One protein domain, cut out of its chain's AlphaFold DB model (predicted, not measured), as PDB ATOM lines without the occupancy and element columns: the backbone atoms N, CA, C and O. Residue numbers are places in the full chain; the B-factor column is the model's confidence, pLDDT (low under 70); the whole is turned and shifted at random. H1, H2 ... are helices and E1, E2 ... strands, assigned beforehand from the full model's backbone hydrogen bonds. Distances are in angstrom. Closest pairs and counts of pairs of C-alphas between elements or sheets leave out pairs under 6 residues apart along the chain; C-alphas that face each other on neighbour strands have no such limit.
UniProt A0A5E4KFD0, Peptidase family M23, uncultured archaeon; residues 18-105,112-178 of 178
ATOM      1  N   VAL A  18      72.564 -20.941  66.524       85.94
ATOM      2  CA  VAL A  18      71.969 -19.857  67.304       85.94
ATOM      3  C   VAL A  18      71.043 -19.068  66.397       85.94
ATOM      4  O   VAL A  18      71.464 -18.577  65.351       85.94
ATOM      5  N   CYS A  19      69.788 -18.930  66.821       83.50
ATOM      6  CA  CYS A  19      68.846 -18.013  66.198       83.50
ATOM      7  C   CYS A  19      69.110 -16.584  66.688       83.50
ATOM      8  O   CYS A  19      69.150 -16.324  67.896       83.50
ATOM      9  N   LEU A  20      69.272 -15.668  65.743       75.19
ATOM     10  CA  LEU A  20      69.455 -14.245  65.955       75.19
ATOM     11  C   LEU A  20      68.246 -13.497  65.383       75.19
ATOM     12  O   LEU A  20      67.638 -13.903  64.395       75.19
ATOM     13  N   LYS A  21      67.873 -12.404  66.050       69.75
ATOM     14  CA  LYS A  21      66.807 -11.493  65.616       69.75
ATOM     15  C   LYS A  21      67.354 -10.071  65.624       69.75
ATOM     16  O   LYS A  21      67.176  -9.366  66.621       69.75
ATOM     17  N   PRO A  22      68.098  -9.661  64.585       64.12
ATOM     18  CA  PRO A  22      68.647  -8.318  64.547       64.12
ATOM     19  C   PRO A  22      67.508  -7.294  64.424       64.12
ATOM     20  O   PRO A  22      66.519  -7.554  63.729       64.12
ATOM     21  N   PRO A  23      67.627  -6.120  65.064       58.97
ATOM     22  CA  PRO A  23      66.615  -5.073  64.968       58.97
ATOM     23  C   PRO A  23      66.398  -4.657  63.505       58.97
ATOM     24  O   PRO A  23      67.356  -4.530  62.746       58.97
ATOM     25  N   GLY A  24      65.138  -4.455  63.109       59.91
ATOM     26  CA  GLY A  24      64.761  -4.056  61.744       59.91
ATOM     27  C   GLY A  24      64.438  -5.205  60.777       59.91
ATOM     28  O   GLY A  24      64.042  -4.930  59.647       59.91
ATOM     29  N   HIS A  25      64.553  -6.470  61.198       64.88
ATOM     30  CA  HIS A  25      64.087  -7.612  60.402       64.88
ATOM     31  C   HIS A  25      62.565  -7.778  60.470       64.88
ATOM     32  O   HIS A  25      61.921  -7.409  61.454       64.88
ATOM     33  N   HIS A  26      61.989  -8.366  59.417       66.25
ATOM     34  CA  HIS A  26      60.582  -8.759  59.404       66.25
ATOM     35  C   HIS A  26      60.281  -9.706  60.591       66.25
ATOM     36  O   HIS A  26      61.130 -10.530  60.927       66.25
ATOM     37  N   PRO A  27      59.093  -9.674  61.224       70.31
ATOM     38  CA  PRO A  27      58.802 -10.498  62.409       70.31
ATOM     39  C   PRO A  27      58.979 -12.014  62.220       70.31
ATOM     40  O   PRO A  27      59.180 -12.742  63.192       70.31
ATOM     41  N   HIS A  28      58.899 -12.476  60.972       74.06
ATOM     42  CA  HIS A  28      59.048 -13.880  60.578       74.06
ATOM     43  C   HIS A  28      60.379 -14.186  59.877       74.06
ATOM     44  O   HIS A  28      60.530 -15.267  59.314       74.06
ATOM     45  N   ALA A  29      61.315 -13.237  59.891       74.75
ATOM     46  CA  ALA A  29      62.680 -13.409  59.424       74.75
ATOM     47  C   ALA A  29      63.556 -13.890  60.585       74.75
ATOM     48  O   ALA A  29      63.671 -13.213  61.610       74.75
ATOM     49  N   TYR A  30      64.158 -15.062  60.417       78.88
ATOM     50  CA  TYR A  30      65.067 -15.643  61.395       78.88
ATOM     51  C   TYR A  30      66.434 -15.843  60.775       78.88
ATOM     52  O   TYR A  30      66.559 -16.478  59.729       78.88
ATOM     53  N   ASP A  31      67.440 -15.347  61.476       81.00
ATOM     54  CA  ASP A  31      68.830 -15.457  61.090       81.00
ATOM     55  C   ASP A  31      69.501 -16.563  61.904       81.00
ATOM     56  O   ASP A  31      69.384 -16.598  63.131       81.00
ATOM     57  N   PHE A  32      70.219 -17.468  61.240       85.12
ATOM     58  CA  PHE A  32      70.886 -18.591  61.906       85.12
ATOM     59  C   PHE A  32      72.395 -18.543  61.743       85.12
ATOM     60  O   PHE A  32      72.899 -18.372  60.637       85.12
ATOM     61  N   MET A  33      73.100 -18.760  62.854       84.62
ATOM     62  CA  MET A  33      74.558 -18.825  62.925       84.62
ATOM     63  C   MET A  33      75.004 -20.182  63.472       84.62
ATOM     64  O   MET A  33      74.605 -20.563  64.573       84.62
ATOM     65  N   GLY A  34      75.856 -20.884  62.723       86.00
ATOM     66  CA  GLY A  34      76.425 -22.163  63.148       86.00
ATOM     67  C   GLY A  34      77.413 -21.976  64.297       86.00
ATOM     68  O   GLY A  34      78.257 -21.078  64.249       86.00
ATOM     69  N   VAL A  35      77.312 -22.816  65.324       87.00
ATOM     70  CA  VAL A  35      78.164 -22.761  66.521       87.00
ATOM     71  C   VAL A  35      78.701 -24.140  66.887       87.00
ATOM     72  O   VAL A  35      78.226 -25.153  66.382       87.00
ATOM     73  N   ILE A  36      79.708 -24.172  67.761       83.62
ATOM     74  CA  ILE A  36      80.148 -25.394  68.441       83.62
ATOM     75  C   ILE A  36      80.204 -25.135  69.948       83.62
ATOM     76  O   ILE A  36      80.993 -24.310  70.433       83.62
ATOM     77  N   GLY A  37      79.392 -25.870  70.703       81.88
ATOM     78  CA  GLY A  37      79.337 -25.848  72.160       81.88
ATOM     79  C   GLY A  37      78.652 -24.599  72.713       81.88
ATOM     80  O   GLY A  37      77.508 -24.647  73.155       81.88
ATOM     81  N   THR A  38      79.346 -23.455  72.730       72.69
ATOM     82  CA  THR A  38      78.804 -22.213  73.317       72.69
ATOM     83  C   THR A  38      78.315 -21.234  72.253       72.69
ATOM     84  O   THR A  38      78.879 -21.140  71.165       72.69
ATOM     85  N   ARG A  39      77.325 -20.397  72.604       70.38
ATOM     86  CA  ARG A  39      76.740 -19.378  71.705       70.38
ATOM     87  C   ARG A  39      77.736 -18.348  71.147       70.38
ATOM     88  O   ARG A  39      77.386 -17.618  70.230       70.38
ATOM     89  N   LYS A  40      78.943 -18.239  71.713       71.00
ATOM     90  CA  LYS A  40      79.983 -17.286  71.278       71.00
ATOM     91  C   LYS A  40      81.033 -17.916  70.359       71.00
ATOM     92  O   LYS A  40      81.894 -17.200  69.859       71.00
ATOM     93  N   ASN A  41      80.972 -19.227  70.141       80.38
ATOM     94  CA  ASN A  41      81.951 -19.973  69.361       80.38
ATOM     95  C   ASN A  41      81.376 -20.311  67.979       80.38
ATOM     96  O   ASN A  41      80.915 -21.425  67.748       80.38
ATOM     97  N   TYR A  42      81.361 -19.321  67.084       82.25
ATOM     98  CA  TYR A  42      80.815 -19.430  65.719       82.25
ATOM     99  C   TYR A  42      81.880 -19.600  64.626       82.25
ATOM    100  O   TYR A  42      81.556 -19.843  63.464       82.25
ATOM    101  N   PHE A  43      83.158 -19.480  64.983       84.00
ATOM    102  CA  PHE A  43      84.274 -19.725  64.080       84.00
ATOM    103  C   PHE A  43      85.487 -20.270  64.833       84.00
ATOM    104  O   PHE A  43      85.650 -20.053  66.033       84.00
ATOM    105  N   SER A  44      86.356 -20.947  64.097       83.06
ATOM    106  CA  SER A  44      87.651 -21.425  64.559       83.06
ATOM    107  C   SER A  44      88.722 -20.374  64.269       83.06
ATOM    108  O   SER A  44      89.001 -20.028  63.120       83.06
ATOM    109  N   GLY A  45      89.342 -19.814  65.305       79.62
ATOM    110  CA  GLY A  45      90.442 -18.876  65.112       79.62
ATOM    111  C   GLY A  45      90.659 -17.915  66.266       79.62
ATOM    112  O   GLY A  45      90.018 -17.979  67.311       79.62
ATOM    113  N   ASN A  46      91.606 -17.002  66.062       79.56
ATOM    114  CA  ASN A  46      91.944 -15.992  67.052       79.56
ATOM    115  C   ASN A  46      90.926 -14.837  67.000       79.56
ATOM    116  O   ASN A  46      90.771 -14.186  65.966       79.56
ATOM    117  N   TYR A  47      90.286 -14.548  68.133       75.81
ATOM    118  CA  TYR A  47      89.324 -13.452  68.271       75.81
ATOM    119  C   TYR A  47      89.912 -12.076  67.906       75.81
ATOM    120  O   TYR A  47      89.247 -11.261  67.271       75.81
ATOM    121  N   TRP A  48      91.192 -11.835  68.192       78.44
ATOM    122  CA  TRP A  48      91.886 -10.613  67.776       78.44
ATOM    123  C   TRP A  48      92.088 -10.526  66.265       78.44
ATOM    124  O   TRP A  48      92.030  -9.436  65.706       78.44
ATOM    125  N   ARG A  49      92.257 -11.664  65.580       77.50
ATOM    126  CA  ARG A  49      92.297 -11.704  64.111       77.50
ATOM    127  C   ARG A  49      90.926 -11.419  63.498       77.50
ATOM    128  O   ARG A  49      90.872 -10.876  62.403       77.50
ATOM    129  N   TYR A  50      89.845 -11.756  64.194       76.12
ATOM    130  CA  TYR A  50      88.491 -11.373  63.796       76.12
ATOM    131  C   TYR A  50      88.232  -9.871  63.978       76.12
ATOM    132  O   TYR A  50      87.678  -9.240  63.080       76.12
ATOM    133  N   ILE A  51      88.684  -9.285  65.093       75.00
ATOM    134  CA  ILE A  51      88.535  -7.843  65.348       75.00
ATOM    135  C   ILE A  51      89.395  -7.006  64.392       75.00
ATOM    136  O   ILE A  51      88.898  -6.056  63.794       75.00
ATOM    137  N   PHE A  52      90.682  -7.332  64.258       78.12
ATOM    138  CA  PHE A  52      91.664  -6.481  63.572       78.12
ATOM    139  C   PHE A  52      92.074  -6.982  62.187       78.12
ATOM    140  O   PHE A  52      92.958  -6.406  61.556       78.12
ATOM    141  N   GLY A  53      91.478  -8.069  61.709       80.44
ATOM    142  CA  GLY A  53      91.929  -8.730  60.498       80.44
ATOM    143  C   GLY A  53      90.804  -9.327  59.675       80.44
ATOM    144  O   GLY A  53      89.622  -9.034  59.834       80.44
ATOM    145  N   ARG A  54      91.226 -10.167  58.733       83.25
ATOM    146  CA  ARG A  54      90.361 -10.917  57.832       83.25
ATOM    147  C   ARG A  54      90.374 -12.386  58.237       83.25
ATOM    148  O   ARG A  54      91.445 -12.992  58.376       83.25
ATOM    149  N   VAL A  55      89.182 -12.937  58.426       86.31
ATOM    150  CA  VAL A  55      88.952 -14.349  58.740       86.31
ATOM    151  C   VAL A  55      88.381 -15.025  57.494       86.31
ATOM    152  O   VAL A  55      87.361 -14.554  56.984       86.31
ATOM    153  N   PRO A  56      89.017 -16.088  56.974       88.88
ATOM    154  CA  PRO A  56      88.462 -16.864  55.870       88.88
ATOM    155  C   PRO A  56      87.082 -17.420  56.225       88.88
ATOM    156  O   PRO A  56      86.841 -17.788  57.375       88.88
ATOM    157  N   VAL A  57      86.180 -17.501  55.251       87.75
ATOM    158  CA  VAL A  57      84.833 -18.058  55.480       87.75
ATOM    159  C   VAL A  57      84.858 -19.517  55.932       87.75
ATOM    160  O   VAL A  57      84.032 -19.900  56.752       87.75
ATOM    161  N   ASP A  58      85.857 -20.290  55.504       89.69
ATOM    162  CA  ASP A  58      86.038 -21.697  55.885       89.69
ATOM    163  C   ASP A  58      86.282 -21.903  57.386       89.69
ATOM    164  O   ASP A  58      86.113 -23.002  57.909       89.69
ATOM    165  N   ASN A  59      86.642 -20.840  58.109       89.25
ATOM    166  CA  ASN A  59      86.813 -20.897  59.552       89.25
ATOM    167  C   ASN A  59      85.477 -20.854  60.309       89.25
ATOM    168  O   ASN A  59      85.455 -21.195  61.491       89.25
ATOM    169  N   PHE A  60      84.382 -20.424  59.683       88.00
ATOM    170  CA  PHE A  60      83.078 -20.285  60.331       88.00
ATOM    171  C   PHE A  60      82.296 -21.598  60.274       88.00
ATOM    172  O   PHE A  60      82.152 -22.200  59.214       88.00
ATOM    173  N   TYR A  61      81.716 -22.025  61.396       89.31
ATOM    174  CA  TYR A  61      81.118 -23.365  61.494       89.31
ATOM    175  C   TYR A  61      79.831 -23.544  60.684       89.31
ATOM    176  O   TYR A  61      79.456 -24.675  60.379       89.31
ATOM    177  N   GLY A  62      79.163 -22.442  60.336       88.12
ATOM    178  CA  GLY A  62      77.995 -22.456  59.457       88.12
ATOM    179  C   GLY A  62      78.338 -22.538  57.969       88.12
ATOM    180  O   GLY A  62      77.479 -22.926  57.188       88.12
ATOM    181  N   TRP A  63      79.562 -22.190  57.561       90.88
ATOM    182  CA  TRP A  63      79.945 -22.150  56.149       90.88
ATOM    183  C   TRP A  63      79.851 -23.530  55.489       90.88
ATOM    184  O   TRP A  63      80.273 -24.533  56.067       90.88
ATOM    185  N   SER A  64      79.317 -23.575  54.264       92.75
ATOM    186  CA  SER A  64      79.152 -24.796  53.456       92.75
ATOM    187  C   SER A  64      78.349 -25.914  54.141       92.75
ATOM    188  O   SER A  64      78.414 -27.074  53.735       92.75
ATOM    189  N   LYS A  65      77.578 -25.597  55.190       92.88
ATOM    190  CA  LYS A  65      76.637 -26.550  55.784       92.88
ATOM    191  C   LYS A  65      75.453 -26.770  54.839       92.88
ATOM    192  O   LYS A  65      75.034 -25.819  54.181       92.88
ATOM    193  N   PRO A  66      74.905 -27.993  54.765       94.25
ATOM    194  CA  PRO A  66      73.765 -28.274  53.903       94.25
ATOM    195  C   PRO A  66      72.513 -27.531  54.382       94.25
ATOM    196  O   PRO A  66      72.284 -27.391  55.585       94.25
ATOM    197  N   ILE A  67      71.712 -27.088  53.417       93.38
ATOM    198  CA  ILE A  67      70.370 -26.541  53.609       93.38
ATOM    199  C   ILE A  67      69.375 -27.535  53.016       93.38
ATOM    200  O   ILE A  67      69.552 -27.997  51.881       93.38
ATOM    201  N   PHE A  68      68.320 -27.827  53.768       94.38
ATOM    202  CA  PHE A  68      67.259 -28.752  53.392       94.38
ATOM    203  C   PHE A  68      65.934 -28.023  53.159       94.38
ATOM    204  O   PHE A  68      65.691 -26.958  53.719       94.38
ATOM    205  N   ALA A  69      65.064 -28.580  52.323       93.75
ATOM    206  CA  ALA A  69      63.711 -28.072  52.160       93.75
ATOM    207  C   ALA A  69      62.927 -28.262  53.476       93.75
ATOM    208  O   ALA A  69      62.890 -29.376  54.000       93.75
ATOM    209  N   PRO A  70      62.301 -27.205  54.025       91.12
ATOM    210  CA  PRO A  70      61.600 -27.284  55.307       91.12
ATOM    211  C   PRO A  70      60.236 -27.984  55.216       91.12
ATOM    212  O   PRO A  70      59.643 -28.304  56.238       91.12
ATOM    213  N   PHE A  71      59.701 -28.164  54.012       91.94
ATOM    214  CA  PHE A  71      58.424 -28.821  53.749       91.94
ATOM    215  C   PHE A  71      58.339 -29.215  52.271       91.94
ATOM    216  O   PHE A  71      59.114 -28.725  51.443       91.94
ATOM    217  N   ASP A  72      57.352 -30.048  51.948       94.38
ATOM    218  CA  ASP A  72      56.975 -30.354  50.571       94.38
ATOM    219  C   ASP A  72      56.456 -29.099  49.861       94.38
ATOM    220  O   ASP A  72      55.653 -28.339  50.412       94.38
ATOM    221  N   GLY A  73      56.882 -28.870  48.621       94.31
ATOM    222  CA  GLY A  73      56.407 -27.720  47.863       94.31
ATOM    223  C   GLY A  73      57.053 -27.551  46.499       94.31
ATOM    224  O   GLY A  73      57.787 -28.408  46.008       94.31
ATOM    225  N   VAL A  74      56.771 -26.409  45.879       96.56
ATOM    226  CA  VAL A  74      57.329 -26.012  44.585       96.56
ATOM    227  C   VAL A  74      58.322 -24.880  44.787       96.56
ATOM    228  O   VAL A  74      58.062 -23.919  45.514       96.56
ATOM    229  N   VAL A  75      59.461 -24.963  44.106       97.12
ATOM    230  CA  VAL A  75      60.432 -23.870  44.031       97.12
ATOM    231  C   VAL A  75      59.844 -22.755  43.169       97.12
ATOM    232  O   VAL A  75      59.878 -22.820  41.941       97.12
ATOM    233  N   VAL A  76      59.295 -21.717  43.793       95.31
ATOM    234  CA  VAL A  76      58.635 -20.616  43.073       95.31
ATOM    235  C   VAL A  76      59.631 -19.611  42.505       95.31
ATOM    236  O   VAL A  76      59.373 -18.988  41.478       95.31
ATOM    237  N   GLN A  77      60.801 -19.481  43.131       94.44
ATOM    238  CA  GLN A  77      61.872 -18.612  42.659       94.44
ATOM    239  C   GLN A  77      63.216 -19.087  43.209       94.44
ATOM    240  O   GLN A  77      63.307 -19.490  44.365       94.44
ATOM    241  N   MET A  78      64.267 -19.020  42.398       94.81
ATOM    242  CA  MET A  78      65.636 -19.190  42.876       94.81
ATOM    243  C   MET A  78      66.586 -18.282  42.101       94.81
ATOM    244  O   MET A  78      66.285 -17.851  40.984       94.81
ATOM    245  N   SER A  79      67.729 -17.967  42.701       94.44
ATOM    246  CA  SER A  79      68.840 -17.351  41.987       94.44
ATOM    247  C   SER A  79      70.167 -17.806  42.571       94.44
ATOM    248  O   SER A  79      70.325 -17.841  43.788       94.44
ATOM    249  N   ASP A  80      71.109 -18.114  41.683       95.62
ATOM    250  CA  ASP A  80      72.474 -18.515  42.007       95.62
ATOM    251  C   ASP A  80      73.484 -17.710  41.161       95.62
ATOM    252  O   ASP A  80      73.107 -16.988  40.229       95.62
ATOM    253  N   GLY A  81      74.773 -17.837  41.473       94.62
ATOM    254  CA  GLY A  81      75.886 -17.211  40.756       94.62
ATOM    255  C   GLY A  81      76.375 -15.889  41.358       94.62
ATOM    256  O   GLY A  81      77.371 -15.336  40.886       94.62
ATOM    257  N   TRP A  82      75.728 -15.376  42.407       92.44
ATOM    258  CA  TRP A  82      76.214 -14.213  43.146       92.44
ATOM    259  C   TRP A  82      77.422 -14.607  44.008       92.44
ATOM    260  O   TRP A  82      77.303 -15.510  44.838       92.44
ATOM    261  N   PRO A  83      78.589 -13.958  43.852       91.88
ATOM    262  CA  PRO A  83      79.814 -14.391  44.512       91.88
ATOM    263  C   PRO A  83      79.744 -14.231  46.035       91.88
ATOM    264  O   PRO A  83      79.249 -13.228  46.554       91.88
ATOM    265  N   ASP A  84      80.311 -15.200  46.752       89.88
ATOM    266  CA  ASP A  84      80.554 -15.094  48.189       89.88
ATOM    267  C   ASP A  84      81.779 -14.223  48.486       89.88
ATOM    268  O   ASP A  84      82.782 -14.223  47.760       89.88
ATOM    269  N   ARG A  85      81.752 -13.527  49.626       87.38
ATOM    270  CA  ARG A  85      82.959 -12.889  50.162       87.38
ATOM    271  C   ARG A  85      83.855 -13.955  50.780       87.38
ATOM    272  O   ARG A  85      83.466 -14.582  51.755       87.38
ATOM    273  N   LYS A  86      85.079 -14.108  50.269       87.12
ATOM    274  CA  LYS A  86      86.047 -15.119  50.749       87.12
ATOM    275  C   LYS A  86      86.579 -14.864  52.161       87.12
ATOM    276  O   LYS A  86      87.081 -15.775  52.807       87.12
ATOM    277  N   ASN A  87      86.516 -13.618  52.625       85.00
ATOM    278  CA  ASN A  87      87.012 -13.216  53.931       85.00
ATOM    279  C   ASN A  87      86.008 -12.280  54.605       85.00
ATOM    280  O   ASN A  87      85.408 -11.436  53.938       85.00
ATOM    281  N   ILE A  88      85.879 -12.405  55.923       81.19
ATOM    282  CA  ILE A  88      85.041 -11.558  56.771       81.19
ATOM    283  C   ILE A  88      85.947 -10.707  57.665       81.19
ATOM    284  O   ILE A  88      86.917 -11.204  58.240       81.19
ATOM    285  N   SER A  89      85.627  -9.419  57.763       77.75
ATOM    286  CA  SER A  89      86.245  -8.445  58.665       77.75
ATOM    287  C   SER A  89      85.141  -7.778  59.478       77.75
ATOM    288  O   SER A  89      84.068  -7.463  58.943       77.75
ATOM    289  N   LEU A  90      85.390  -7.558  60.771       73.06
ATOM    290  CA  LEU A  90      84.447  -6.866  61.645       73.06
ATOM    291  C   LEU A  90      84.216  -5.416  61.186       73.06
ATOM    292  O   LEU A  90      83.081  -4.949  61.199       73.06
ATOM    293  N   PHE A  91      85.257  -4.726  60.710       69.12
ATOM    294  CA  PHE A  91      85.135  -3.362  60.181       69.12
ATOM    295  C   PHE A  91      84.304  -3.309  58.900       69.12
ATOM    296  O   PHE A  91      83.385  -2.495  58.812       69.12
ATOM    297  N   ASP A  92      84.576  -4.205  57.943       67.94
ATOM    298  CA  ASP A  92      83.811  -4.280  56.688       67.94
ATOM    299  C   ASP A  92      82.333  -4.555  56.997       67.94
ATOM    300  O   ASP A  92      81.435  -3.950  56.415       67.94
ATOM    301  N   THR A  93      82.076  -5.410  57.988       68.31
ATOM    302  CA  THR A  93      80.725  -5.690  58.467       68.31
ATOM    303  C   THR A  93      80.047  -4.461  59.052       68.31
ATOM    304  O   THR A  93      78.914  -4.165  58.678       68.31
ATOM    305  N   LEU A  94      80.688  -3.792  60.014       68.88
ATOM    306  CA  LEU A  94      80.105  -2.634  60.690       68.88
ATOM    307  C   LEU A  94      79.815  -1.523  59.681       68.88
ATOM    308  O   LEU A  94      78.775  -0.877  59.770       68.88
ATOM    309  N   PHE A  95      80.686  -1.360  58.684       66.06
ATOM    310  CA  PHE A  95      80.486  -0.425  57.586       66.06
ATOM    311  C   PHE A  95      79.300  -0.816  56.691       66.06
ATOM    312  O   PHE A  95      78.472   0.035  56.379       66.06
ATOM    313  N   ILE A  96      79.163  -2.093  56.314       68.38
ATOM    314  CA  ILE A  96      78.006  -2.587  55.544       68.38
ATOM    315  C   ILE A  96      76.708  -2.406  56.331       68.38
ATOM    316  O   ILE A  96      75.739  -1.900  55.772       68.38
ATOM    317  N   TRP A  97      76.688  -2.773  57.615       66.88
ATOM    318  CA  TRP A  97      75.522  -2.594  58.481       66.88
ATOM    319  C   TRP A  97      75.152  -1.116  58.607       66.88
ATOM    320  O   TRP A  97      74.007  -0.753  58.360       66.88
ATOM    321  N   PHE A  98      76.128  -0.249  58.884       68.50
ATOM    322  CA  PHE A  98      75.911   1.193  58.956       68.50
ATOM    323  C   PHE A  98      75.345   1.745  57.639       68.50
ATOM    324  O   PHE A  98      74.333   2.444  57.642       68.50
ATOM    325  N   ASN A  99      75.936   1.384  56.499       63.50
ATOM    326  CA  ASN A  99      75.439   1.810  55.193       63.50
ATOM    327  C   ASN A  99      74.037   1.258  54.902       63.50
ATOM    328  O   ASN A  99      73.204   1.980  54.367       63.50
ATOM    329  N   ALA A 100      73.747   0.008  55.259       64.25
ATOM    330  CA  ALA A 100      72.428  -0.586  55.068       64.25
ATOM    331  C   ALA A 100      71.360   0.063  55.970       64.25
ATOM    332  O   ALA A 100      70.226   0.255  55.547       64.25
ATOM    333  N   THR A 101      71.705   0.440  57.201       65.19
ATOM    334  CA  THR A 101      70.766   1.073  58.138       65.19
ATOM    335  C   THR A 101      70.530   2.546  57.815       65.19
ATOM    336  O   THR A 101      69.390   3.001  57.848       65.19
ATOM    337  N   PHE A 102      71.584   3.298  57.499       66.38
ATOM    338  CA  PHE A 102      71.500   4.758  57.383       66.38
ATOM    339  C   PHE A 102      71.515   5.271  55.942       66.38
ATOM    340  O   PHE A 102      71.063   6.386  55.687       66.38
ATOM    341  N   LEU A 103      72.031   4.487  54.991       61.94
ATOM    342  CA  LEU A 103      72.295   4.933  53.618       61.94
ATOM    343  C   LEU A 103      71.655   4.040  52.545       61.94
ATOM    344  O   LEU A 103      71.845   4.300  51.353       61.94
ATOM    345  N   PHE A 104      70.883   3.011  52.922       56.97
ATOM    346  CA  PHE A 104      70.267   2.112  51.952       56.97
ATOM    347  C   PHE A 104      69.277   2.863  51.067       56.97
ATOM    348  O   PHE A 104      68.250   3.373  51.515       56.97
ATOM    349  N   ARG A 105      69.589   2.898  49.773       58.12
ATOM    350  CA  ARG A 105      68.691   3.354  48.717       58.12
ATOM    351  C   ARG A 105      68.434   2.162  47.798       58.12
ATOM    352  O   ARG A 105      69.377   1.733  47.130       58.12
ATOM    353  N   LYS A 112      61.706  -4.205  37.774       58.91
ATOM    354  CA  LYS A 112      61.833  -5.208  38.838       58.91
ATOM    355  C   LYS A 112      62.919  -4.797  39.828       58.91
ATOM    356  O   LYS A 112      63.964  -4.270  39.457       58.91
ATOM    357  N   ILE A 113      62.670  -5.051  41.107       68.19
ATOM    358  CA  ILE A 113      63.676  -4.871  42.151       68.19
ATOM    359  C   ILE A 113      64.542  -6.132  42.146       68.19
ATOM    360  O   ILE A 113      64.072  -7.207  42.515       68.19
ATOM    361  N   ASP A 114      65.792  -6.016  41.694       75.38
ATOM    362  CA  ASP A 114      66.773  -7.075  41.917       75.38
ATOM    363  C   ASP A 114      67.151  -7.065  43.399       75.38
ATOM    364  O   ASP A 114      67.805  -6.141  43.883       75.38
ATOM    365  N   ILE A 115      66.693  -8.079  44.128       81.31
ATOM    366  CA  ILE A 115      66.920  -8.209  45.569       81.31
ATOM    367  C   ILE A 115      68.282  -8.834  45.900       81.31
ATOM    368  O   ILE A 115      68.722  -8.742  47.049       81.31
ATOM    369  N   ARG A 116      68.982  -9.428  44.917       84.38
ATOM    370  CA  ARG A 116      70.262 -10.146  45.103       84.38
ATOM    371  C   ARG A 116      71.388  -9.316  45.720       84.38
ATOM    372  O   ARG A 116      72.140  -9.889  46.503       84.38
ATOM    373  N   PRO A 117      71.509  -7.993  45.481       83.06
ATOM    374  CA  PRO A 117      72.476  -7.177  46.211       83.06
ATOM    375  C   PRO A 117      72.332  -7.298  47.732       83.06
ATOM    376  O   PRO A 117      73.332  -7.274  48.444       83.06
ATOM    377  N   ASN A 118      71.106  -7.489  48.229       78.19
ATOM    378  CA  ASN A 118      70.853  -7.676  49.650       78.19
ATOM    379  C   ASN A 118      70.908  -9.146  50.037       78.19
ATOM    380  O   ASN A 118      71.646  -9.497  50.950       78.19
ATOM    381  N   VAL A 119      70.159  -9.995  49.336       83.12
ATOM    382  CA  VAL A 119      69.885 -11.374  49.774       83.12
ATOM    383  C   VAL A 119      70.853 -12.413  49.201       83.12
ATOM    384  O   VAL A 119      70.815 -13.567  49.606       83.12
ATOM    385  N   GLY A 120      71.721 -12.032  48.263       90.00
ATOM    386  CA  GLY A 120      72.653 -12.947  47.608       90.00
ATOM    387  C   GLY A 120      71.949 -14.004  46.761       90.00
ATOM    388  O   GLY A 120      70.973 -13.708  46.067       90.00
ATOM    389  N   ASN A 121      72.464 -15.232  46.818       93.00
ATOM    390  CA  ASN A 121      71.822 -16.412  46.244       93.00
ATOM    391  C   ASN A 121      70.701 -16.882  47.167       93.00
ATOM    392  O   ASN A 121      70.856 -16.871  48.392       93.00
ATOM    393  N   TYR A 122      69.580 -17.303  46.593       93.19
ATOM    394  CA  TYR A 122      68.398 -17.634  47.376       93.19
ATOM    395  C   TYR A 122      67.502 -18.671  46.710       93.19
ATOM    396  O   TYR A 122      67.528 -18.862  45.492       93.19
ATOM    397  N   VAL A 123      66.645 -19.266  47.533       94.94
ATOM    398  CA  VAL A 123      65.562 -20.167  47.138       94.94
ATOM    399  C   VAL A 123      64.277 -19.742  47.851       94.94
ATOM    400  O   VAL A 123      64.289 -19.424  49.039       94.94
ATOM    401  N   MET A 124      63.158 -19.766  47.132       93.94
ATOM    402  CA  MET A 124      61.804 -19.652  47.668       93.94
ATOM    403  C   MET A 124      61.033 -20.938  47.375       93.94
ATOM    404  O   MET A 124      60.893 -21.311  46.209       93.94
ATOM    405  N   ILE A 125      60.519 -21.592  48.417       93.44
ATOM    406  CA  ILE A 125      59.669 -22.786  48.307       93.44
ATOM    407  C   ILE A 125      58.282 -22.426  48.822       93.44
ATOM    408  O   ILE A 125      58.152 -21.859  49.909       93.44
ATOM    409  N   GLN A 126      57.254 -22.761  48.048       91.75
ATOM    410  CA  GLN A 126      55.863 -22.575  48.434       91.75
ATOM    411  C   GLN A 126      55.138 -23.933  48.481       91.75
ATOM    412  O   GLN A 126      55.147 -24.655  47.482       91.75
ATOM    413  N   PRO A 127      54.510 -24.286  49.612       90.06
ATOM    414  CA  PRO A 127      53.589 -25.402  49.730       90.06
ATOM    415  C   PRO A 127      52.199 -24.968  49.246       90.06
ATOM    416  O   PRO A 127      51.888 -23.775  49.187       90.06
ATOM    417  N   GLU A 128      51.305 -25.922  48.992       85.06
ATOM    418  CA  GLU A 128      49.920 -25.619  48.587       85.06
ATOM    419  C   GLU A 128      49.156 -24.768  49.620       85.06
ATOM    420  O   GLU A 128      48.278 -23.984  49.268       85.06
ATOM    421  N   SER A 129      49.526 -24.860  50.901       80.50
ATOM    422  CA  SER A 129      48.931 -24.098  52.008       80.50
ATOM    423  C   SER A 129      49.303 -22.606  52.031       80.50
ATOM    424  O   SER A 129      48.774 -21.863  52.859       80.50
ATOM    425  N   GLY A 130      50.230 -22.160  51.172       78.56
ATOM    426  CA  GLY A 130      50.471 -20.744  50.875       78.56
ATOM    427  C   GLY A 130      51.642 -20.049  51.587       78.56
ATOM    428  O   GLY A 130      52.032 -18.980  51.134       78.56
ATOM    429  N   VAL A 131      52.248 -20.626  52.634       81.75
ATOM    430  CA  VAL A 131      53.393 -20.003  53.344       81.75
ATOM    431  C   VAL A 131      54.689 -20.177  52.567       81.75
ATOM    432  O   VAL A 131      55.129 -21.299  52.367       81.75
ATOM    433  N   VAL A 132      55.364 -19.093  52.199       87.06
ATOM    434  CA  VAL A 132      56.630 -19.181  51.460       87.06
ATOM    435  C   VAL A 132      57.807 -19.276  52.425       87.06
ATOM    436  O   VAL A 132      57.985 -18.398  53.269       87.06
ATOM    437  N   ALA A 133      58.639 -20.306  52.269       88.81
ATOM    438  CA  ALA A 133      59.958 -20.370  52.886       88.81
ATOM    439  C   ALA A 133      60.973 -19.699  51.966       88.81
ATOM    440  O   ALA A 133      61.218 -20.165  50.855       88.81
ATOM    441  N   PHE A 134      61.576 -18.616  52.440       90.50
ATOM    442  CA  PHE A 134      62.639 -17.900  51.747       90.50
ATOM    443  C   PHE A 134      63.975 -18.155  52.437       90.50
ATOM    444  O   PHE A 134      64.130 -17.747  53.584       90.50
ATOM    445  N   MET A 135      64.916 -18.800  51.744       90.88
ATOM    446  CA  MET A 135      66.287 -19.046  52.201       90.88
ATOM    447  C   MET A 135      67.249 -18.167  51.413       90.88
ATOM    448  O   MET A 135      67.348 -18.316  50.198       90.88
ATOM    449  N   ALA A 136      67.941 -17.255  52.095       90.81
ATOM    450  CA  ALA A 136      68.879 -16.312  51.484       90.81
ATOM    451  C   ALA A 136      70.342 -16.610  51.834       90.81
ATOM    452  O   ALA A 136      70.636 -17.468  52.668       90.81
ATOM    453  N   HIS A 137      71.246 -15.849  51.215       90.50
ATOM    454  CA  HIS A 137      72.693 -15.878  51.434       90.50
ATOM    455  C   HIS A 137      73.319 -17.256  51.191       90.50
ATOM    456  O   HIS A 137      74.325 -17.618  51.802       90.50
ATOM    457  N   MET A 138      72.736 -18.036  50.282       93.56
ATOM    458  CA  MET A 138      73.235 -19.365  49.942       93.56
ATOM    459  C   MET A 138      74.593 -19.270  49.235       93.56
ATOM    460  O   MET A 138      74.938 -18.250  48.618       93.56
ATOM    461  N   ARG A 139      75.390 -20.335  49.327       94.25
ATOM    462  CA  ARG A 139      76.729 -20.379  48.732       94.25
ATOM    463  C   ARG A 139      76.633 -20.393  47.210       94.25
ATOM    464  O   ARG A 139      75.825 -21.133  46.645       94.25
ATOM    465  N   CYS A 140      77.475 -19.605  46.554       95.44
ATOM    466  CA  CYS A 140      77.539 -19.511  45.101       95.44
ATOM    467  C   CYS A 140      77.830 -20.879  44.466       95.44
ATOM    468  O   CYS A 140      78.793 -21.560  44.838       95.44
ATOM    469  N   GLY A 141      76.989 -21.283  43.512       97.00
ATOM    470  CA  GLY A 141      77.085 -22.556  42.792       97.00
ATOM    471  C   GLY A 141      76.610 -23.776  43.589       97.00
ATOM    472  O   GLY A 141      76.793 -24.921  43.147       97.00
ATOM    473  N   SER A 142      76.051 -23.570  44.786       96.62
ATOM    474  CA  SER A 142      75.595 -24.669  45.644       96.62
ATOM    475  C   SER A 142      74.152 -25.085  45.384       96.62
ATOM    476  O   SER A 142      73.819 -26.227  45.693       96.62
ATOM    477  N   ILE A 143      73.311 -24.223  44.805       97.12
ATOM    478  CA  ILE A 143      71.880 -24.504  44.635       97.12
ATOM    479  C   ILE A 143      71.705 -25.613  43.588       97.12
ATOM    480  O   ILE A 143      72.178 -25.496  42.458       97.12
ATOM    481  N   LYS A 144      71.048 -26.718  43.970       92.06
ATOM    482  CA  LYS A 144      70.881 -27.925  43.125       92.06
ATOM    483  C   LYS A 144      69.463 -28.125  42.589       92.06
ATOM    484  O   LYS A 144      69.145 -29.190  42.072       92.06
ATOM    485  N   ILE A 145      68.622 -27.110  42.723       97.12
ATOM    486  CA  ILE A 145      67.210 -27.130  42.340       97.12
ATOM    487  C   ILE A 145      66.889 -25.974  41.397       97.12
ATOM    488  O   ILE A 145      67.598 -24.966  41.380       97.12
ATOM    489  N   THR A 146      65.807 -26.091  40.630       97.50
ATOM    490  CA  THR A 146      65.380 -25.058  39.673       97.50
ATOM    491  C   THR A 146      63.972 -24.550  39.944       97.50
ATOM    492  O   THR A 146      63.142 -25.263  40.496       97.50
ATOM    493  N   THR A 147      63.663 -23.324  39.513       97.50
ATOM    494  CA  THR A 147      62.285 -22.810  39.539       97.50
ATOM    495  C   THR A 147      61.324 -23.768  38.826       97.50
ATOM    496  O   THR A 147      61.637 -24.274  37.751       97.50
ATOM    497  N   GLY A 148      60.169 -24.024  39.441       97.69
ATOM    498  CA  GLY A 148      59.157 -24.983  38.993       97.69
ATOM    499  C   GLY A 148      59.374 -26.419  39.484       97.69
ATOM    500  O   GLY A 148      58.473 -27.241  39.349       97.69
ATOM    501  N   GLN A 149      60.530 -26.737  40.073       98.12
ATOM    502  CA  GLN A 149      60.807 -28.071  40.600       98.12
ATOM    503  C   GLN A 149      59.999 -28.343  41.878       98.12
ATOM    504  O   GLN A 149      59.926 -27.484  42.758       98.12
ATOM    505  N   GLN A 150      59.439 -29.550  41.995       97.62
ATOM    506  CA  GLN A 150      58.904 -30.051  43.261       97.62
ATOM    507  C   GLN A 150      60.033 -30.547  44.163       97.62
ATOM    508  O   GLN A 150      60.964 -31.217  43.706       97.62
ATOM    509  N   VAL A 151      59.935 -30.218  45.443       96.75
ATOM    510  CA  VAL A 151      60.849 -30.669  46.489       96.75
ATOM    511  C   VAL A 151      60.053 -31.300  47.618       96.75
ATOM    512  O   VAL A 151      58.917 -30.901  47.873       96.75
ATOM    513  N   ILE A 152      60.666 -32.272  48.283       95.62
ATOM    514  CA  ILE A 152      60.118 -32.895  49.490       95.62
ATOM    515  C   ILE A 152      60.841 -32.384  50.736       95.62
ATOM    516  O   ILE A 152      62.013 -32.000  50.658       95.62
ATOM    517  N   ALA A 153      60.166 -32.399  51.882       93.69
ATOM    518  CA  ALA A 153      60.761 -32.087  53.176       93.69
ATOM    519  C   ALA A 153      62.048 -32.906  53.401       93.69
ATOM    520  O   ALA A 153      62.132 -34.084  53.046       93.69
ATOM    521  N   GLY A 154      63.090 -32.257  53.922       93.94
ATOM    522  CA  GLY A 154      64.394 -32.886  54.144       93.94
ATOM    523  C   GLY A 154      65.248 -33.078  52.881       93.94
ATOM    524  O   GLY A 154      66.379 -33.557  52.978       93.94
ATOM    525  N   GLN A 155      64.780 -32.683  51.690       96.44
ATOM    526  CA  GLN A 155      65.607 -32.706  50.480       96.44
ATOM    527  C   GLN A 155      66.710 -31.642  50.557       96.44
ATOM    528  O   GLN A 155      66.421 -30.470  50.779       96.44
ATOM    529  N   MET A 156      67.972 -32.010  50.316       96.06
ATOM    530  CA  MET A 156      69.064 -31.033  50.234       96.06
ATOM    531  C   MET A 156      68.883 -30.137  49.000       96.06
ATOM    532  O   MET A 156      68.771 -30.631  47.877       96.06
ATOM    533  N   ILE A 157      68.878 -28.821  49.204       96.06
ATOM    534  CA  ILE A 157      68.619 -27.828  48.147       96.06
ATOM    535  C   ILE A 157      69.827 -26.941  47.831       96.06
ATOM    536  O   ILE A 157      69.898 -26.357  46.749       96.06
ATOM    537  N   GLY A 158      70.787 -26.857  48.749       95.56
ATOM    538  CA  GLY A 158      72.026 -26.110  48.570       95.56
ATOM    539  C   GLY A 158      72.818 -26.030  49.864       95.56
ATOM    540  O   GLY A 158      72.651 -26.865  50.753       95.56
ATOM    541  N   GLU A 159      73.687 -25.031  49.968       95.00
ATOM    542  CA  GLU A 159      74.564 -24.864  51.122       95.00
ATOM    543  C   GLU A 159      74.553 -23.427  51.644       95.00
ATOM    544  O   GLU A 159      74.324 -22.464  50.905       95.00
ATOM    545  N   VAL A 160      74.836 -23.290  52.934       92.12
ATOM    546  CA  VAL A 160      74.984 -22.009  53.619       92.12
ATOM    547  C   VAL A 160      76.205 -21.267  53.076       92.12
ATOM    548  O   VAL A 160      77.313 -21.810  53.031       92.12
ATOM    549  N   GLY A 161      76.000 -20.010  52.687       90.88
ATOM    550  CA  GLY A 161      77.023 -19.149  52.108       90.88
ATOM    551  C   GLY A 161      77.124 -17.790  52.787       90.88
ATOM    552  O   GLY A 161      76.765 -17.603  53.944       90.88
ATOM    553  N   ASN A 162      77.674 -16.828  52.056       88.25
ATOM    554  CA  ASN A 162      77.919 -15.465  52.516       88.25
ATOM    555  C   ASN A 162      77.744 -14.472  51.355       88.25
ATOM    556  O   ASN A 162      78.484 -13.491  51.238       88.25
ATOM    557  N   SER A 163      76.830 -14.792  50.440       88.00
ATOM    558  CA  SER A 163      76.514 -13.987  49.266       88.00
ATOM    559  C   SER A 163      75.554 -12.842  49.627       88.00
ATOM    560  O   SER A 163      74.741 -12.937  50.548       88.00
ATOM    561  N   GLY A 164      75.638 -11.734  48.885       83.25
ATOM    562  CA  GLY A 164      74.856 -10.521  49.153       83.25
ATOM    563  C   GLY A 164      75.405  -9.678  50.312       83.25
ATOM    564  O   GLY A 164      76.594  -9.732  50.640       83.25
ATOM    565  N   ASN A 165      74.532  -8.882  50.930       77.56
ATOM    566  CA  ASN A 165      74.859  -8.027  52.073       77.56
ATOM    567  C   ASN A 165      74.613  -8.757  53.395       77.56
ATOM    568  O   ASN A 165      73.848  -8.317  54.249       77.56
ATOM    569  N   THR A 166      75.298  -9.875  53.590       65.88
ATOM    570  CA  THR A 166      75.443 -10.482  54.914       65.88
ATOM    571  C   THR A 166      76.257  -9.564  55.828       65.88
ATOM    572  O   THR A 166      77.173  -8.868  55.376       65.88
ATOM    573  N   THR A 167      75.965  -9.569  57.126       62.22
ATOM    574  CA  THR A 167      76.838  -8.954  58.143       62.22
ATOM    575  C   THR A 167      77.847 -10.002  58.671       62.22
ATOM    576  O   THR A 167      78.052 -11.011  58.001       62.22
ATOM    577  N   ALA A 168      78.558  -9.779  59.788       50.06
ATOM    578  CA  ALA A 168      79.780 -10.522  60.198       50.06
ATOM    579  C   ALA A 168      79.563 -12.012  60.492       50.06
ATOM    580  O   ALA A 168      80.475 -12.748  60.871       50.06
ATOM    581  N   HIS A 169      78.326 -12.442  60.370       51.84
ATOM    582  CA  HIS A 169      77.806 -13.689  60.833       51.84
ATOM    583  C   HIS A 169      77.147 -14.303  59.611       51.84
ATOM    584  O   HIS A 169      76.309 -13.691  58.962       51.84
ATOM    585  N   ILE A 170      77.633 -15.469  59.219       54.88
ATOM    586  CA  ILE A 170      77.066 -16.239  58.122       54.88
ATOM    587  C   ILE A 170      75.614 -16.527  58.493       54.88
ATOM    588  O   ILE A 170      75.369 -17.271  59.440       54.88
ATOM    589  N   PHE A 171      74.687 -15.861  57.812       58.19
ATOM    590  CA  PHE A 171      73.267 -15.900  58.113       58.19
ATOM    591  C   PHE A 171      72.554 -16.653  57.016       58.19
ATOM    592  O   PHE A 171      72.563 -16.212  55.877       58.19
ATOM    593  N   THR A 172      71.894 -17.756  57.352       54.09
ATOM    594  CA  THR A 172      70.746 -18.170  56.542       54.09
ATOM    595  C   THR A 172      69.551 -17.419  57.095       54.09
ATOM    596  O   THR A 172      69.149 -17.676  58.230       54.09
ATOM    597  N   LEU A 173      69.019 -16.478  56.317       59.28
ATOM    598  CA  LEU A 173      67.705 -15.922  56.592       59.28
ATOM    599  C   LEU A 173      66.686 -16.963  56.146       59.28
ATOM    600  O   LEU A 173      66.652 -17.292  54.962       59.28
ATOM    601  N   ILE A 174      65.870 -17.450  57.076       59.62
ATOM    602  CA  ILE A 174      64.638 -18.175  56.770       59.62
ATOM    603  C   ILE A 174      63.499 -17.217  57.076       59.62
ATOM    604  O   ILE A 174      63.221 -16.929  58.242       59.62
ATOM    605  N   CYS A 175      62.872 -16.675  56.035       61.53
ATOM    606  CA  CYS A 175      61.656 -15.890  56.192       61.53
ATOM    607  C   CYS A 175      60.454 -16.763  55.843       61.53
ATOM    608  O   CYS A 175      60.385 -17.292  54.734       61.53
ATOM    609  N   LEU A 176      59.521 -16.906  56.786       56.62
ATOM    610  CA  LEU A 176      58.191 -17.445  56.509       56.62
ATOM    611  C   LEU A 176      57.295 -16.268  56.130       56.62
ATOM    612  O   LEU A 176      56.862 -15.500  56.992       56.62
ATOM    613  N   ILE A 177      57.079 -16.081  54.833       50.97
ATOM    614  CA  ILE A 177      56.245 -14.997  54.311       50.97
ATOM    615  C   ILE A 177      54.823 -15.548  54.140       50.97
ATOM    616  O   ILE A 177      54.636 -16.599  53.524       50.97
ATOM    617  N   LYS A 178      53.843 -14.863  54.739       45.84
ATOM    618  CA  LYS A 178      52.415 -15.017  54.430       45.84
ATOM    619  C   LYS A 178      52.038 -14.125  53.260       45.84
ATOM    620  O   LYS A 178      52.574 -12.995  53.219       45.84
TER     621      LYS A 178
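What this domain is: This is residues 18 to 105 and 112 to 178 of the 178 residues of the protein "Peptidase family M23" of uncultured archaeon (UniProt A0A5E4KFD0). A strongly twisted wall of six antiparallel strands has a small two-strand sheet, E3 and E7, over one face near E6, while the helices H1 and H2 meet in a corner off the wall. H1 is at one end of the longest axis and the turn between E5 and E6 at the other. The printed part has 155 residues with three named helices and eight named strands, in the order E1 E2 H1 E3 E4 H2 H3 E5 E6 E7 E8; the large sheet runs E1 E2 E8 E6 E5 E4. The class is mixed, helices and strands, with under half of the residues, 65, in named elements. The whole is compact, with a radius of gyration of the C-alphas of 15.5 A and spans of 48 by 36 by 28 A.

Where its parts are: E1 is residues 18 to 20, with C-alpha 18 at (71.969, -19.857, 67.304), and E2 is residues 29 to 34, 16.7 A long. H1 is residues 47 to 52, E3 residues 66 to 68, and E4 residues 73 to 79, 17.2 A. H2, residues 90 to 102, is 17.9 A long and begins at C-alpha 90 (84.447, -6.866, 61.645). H3 is residues 116 to 119, E5 residues 121 to 126, 17.2 A, and E6 residues 132 to 138, 16.7 A. E7 is residues 156 to 159, and E8, residues 172 to 177, 15.0 A, ends at C-alpha 177 (56.245, -14.997, 54.311).

How they stand to each other: E1 and E2 form an antiparallel hairpin, with N 18 and O 33 2.8 A apart. E2 is beside E8, with N 174 and O 30 at 2.9 A, and E8 is beside E6, with N 134 and O 175 at 2.9 A. E5 and E6 are a hairpin at 166 degrees, with N 135 and O 123 at 2.8 A. E4, an edge strand like E1, pairs with E5 through N 124 and O 77 at 2.8 A; its residues 73 to 74 also pair with residues 150 to 151. E3 and E7 are antiparallel, with N 67 and O 158 at 2.8 A. The closest C-alphas of E6 and E7, Met 138 and Glu 159, are 5.8 A apart. H3 only grazes the large sheet, with residues 116 to 119. H1 and H2 are not on it. H2 touches H1 with residues 90 to 91 alone, at a steep tilt of 64 degrees; the closest C-alphas, Ile 51 and Leu 90, are 5.6 A apart. In H1 and H2 every O i to N i+4 pair is within hydrogen-bond range; H3 is too short for one.

The domain as a whole: The two C-alphas farthest apart, Trp 48 and Glu 128, are 48.5 A apart. Residues 106 to 111 are not printed, and C-alphas 105 and 112 are 14.8 A apart across this cut. The links E2 to H1, H1 to E3, E6 to E7 and E7 to E8 are long. The mean pLDDT of the printed part is 81.7; it is under 70 at residues 21 to 26, 91 to 105, 112 to 113 and 166 to 178.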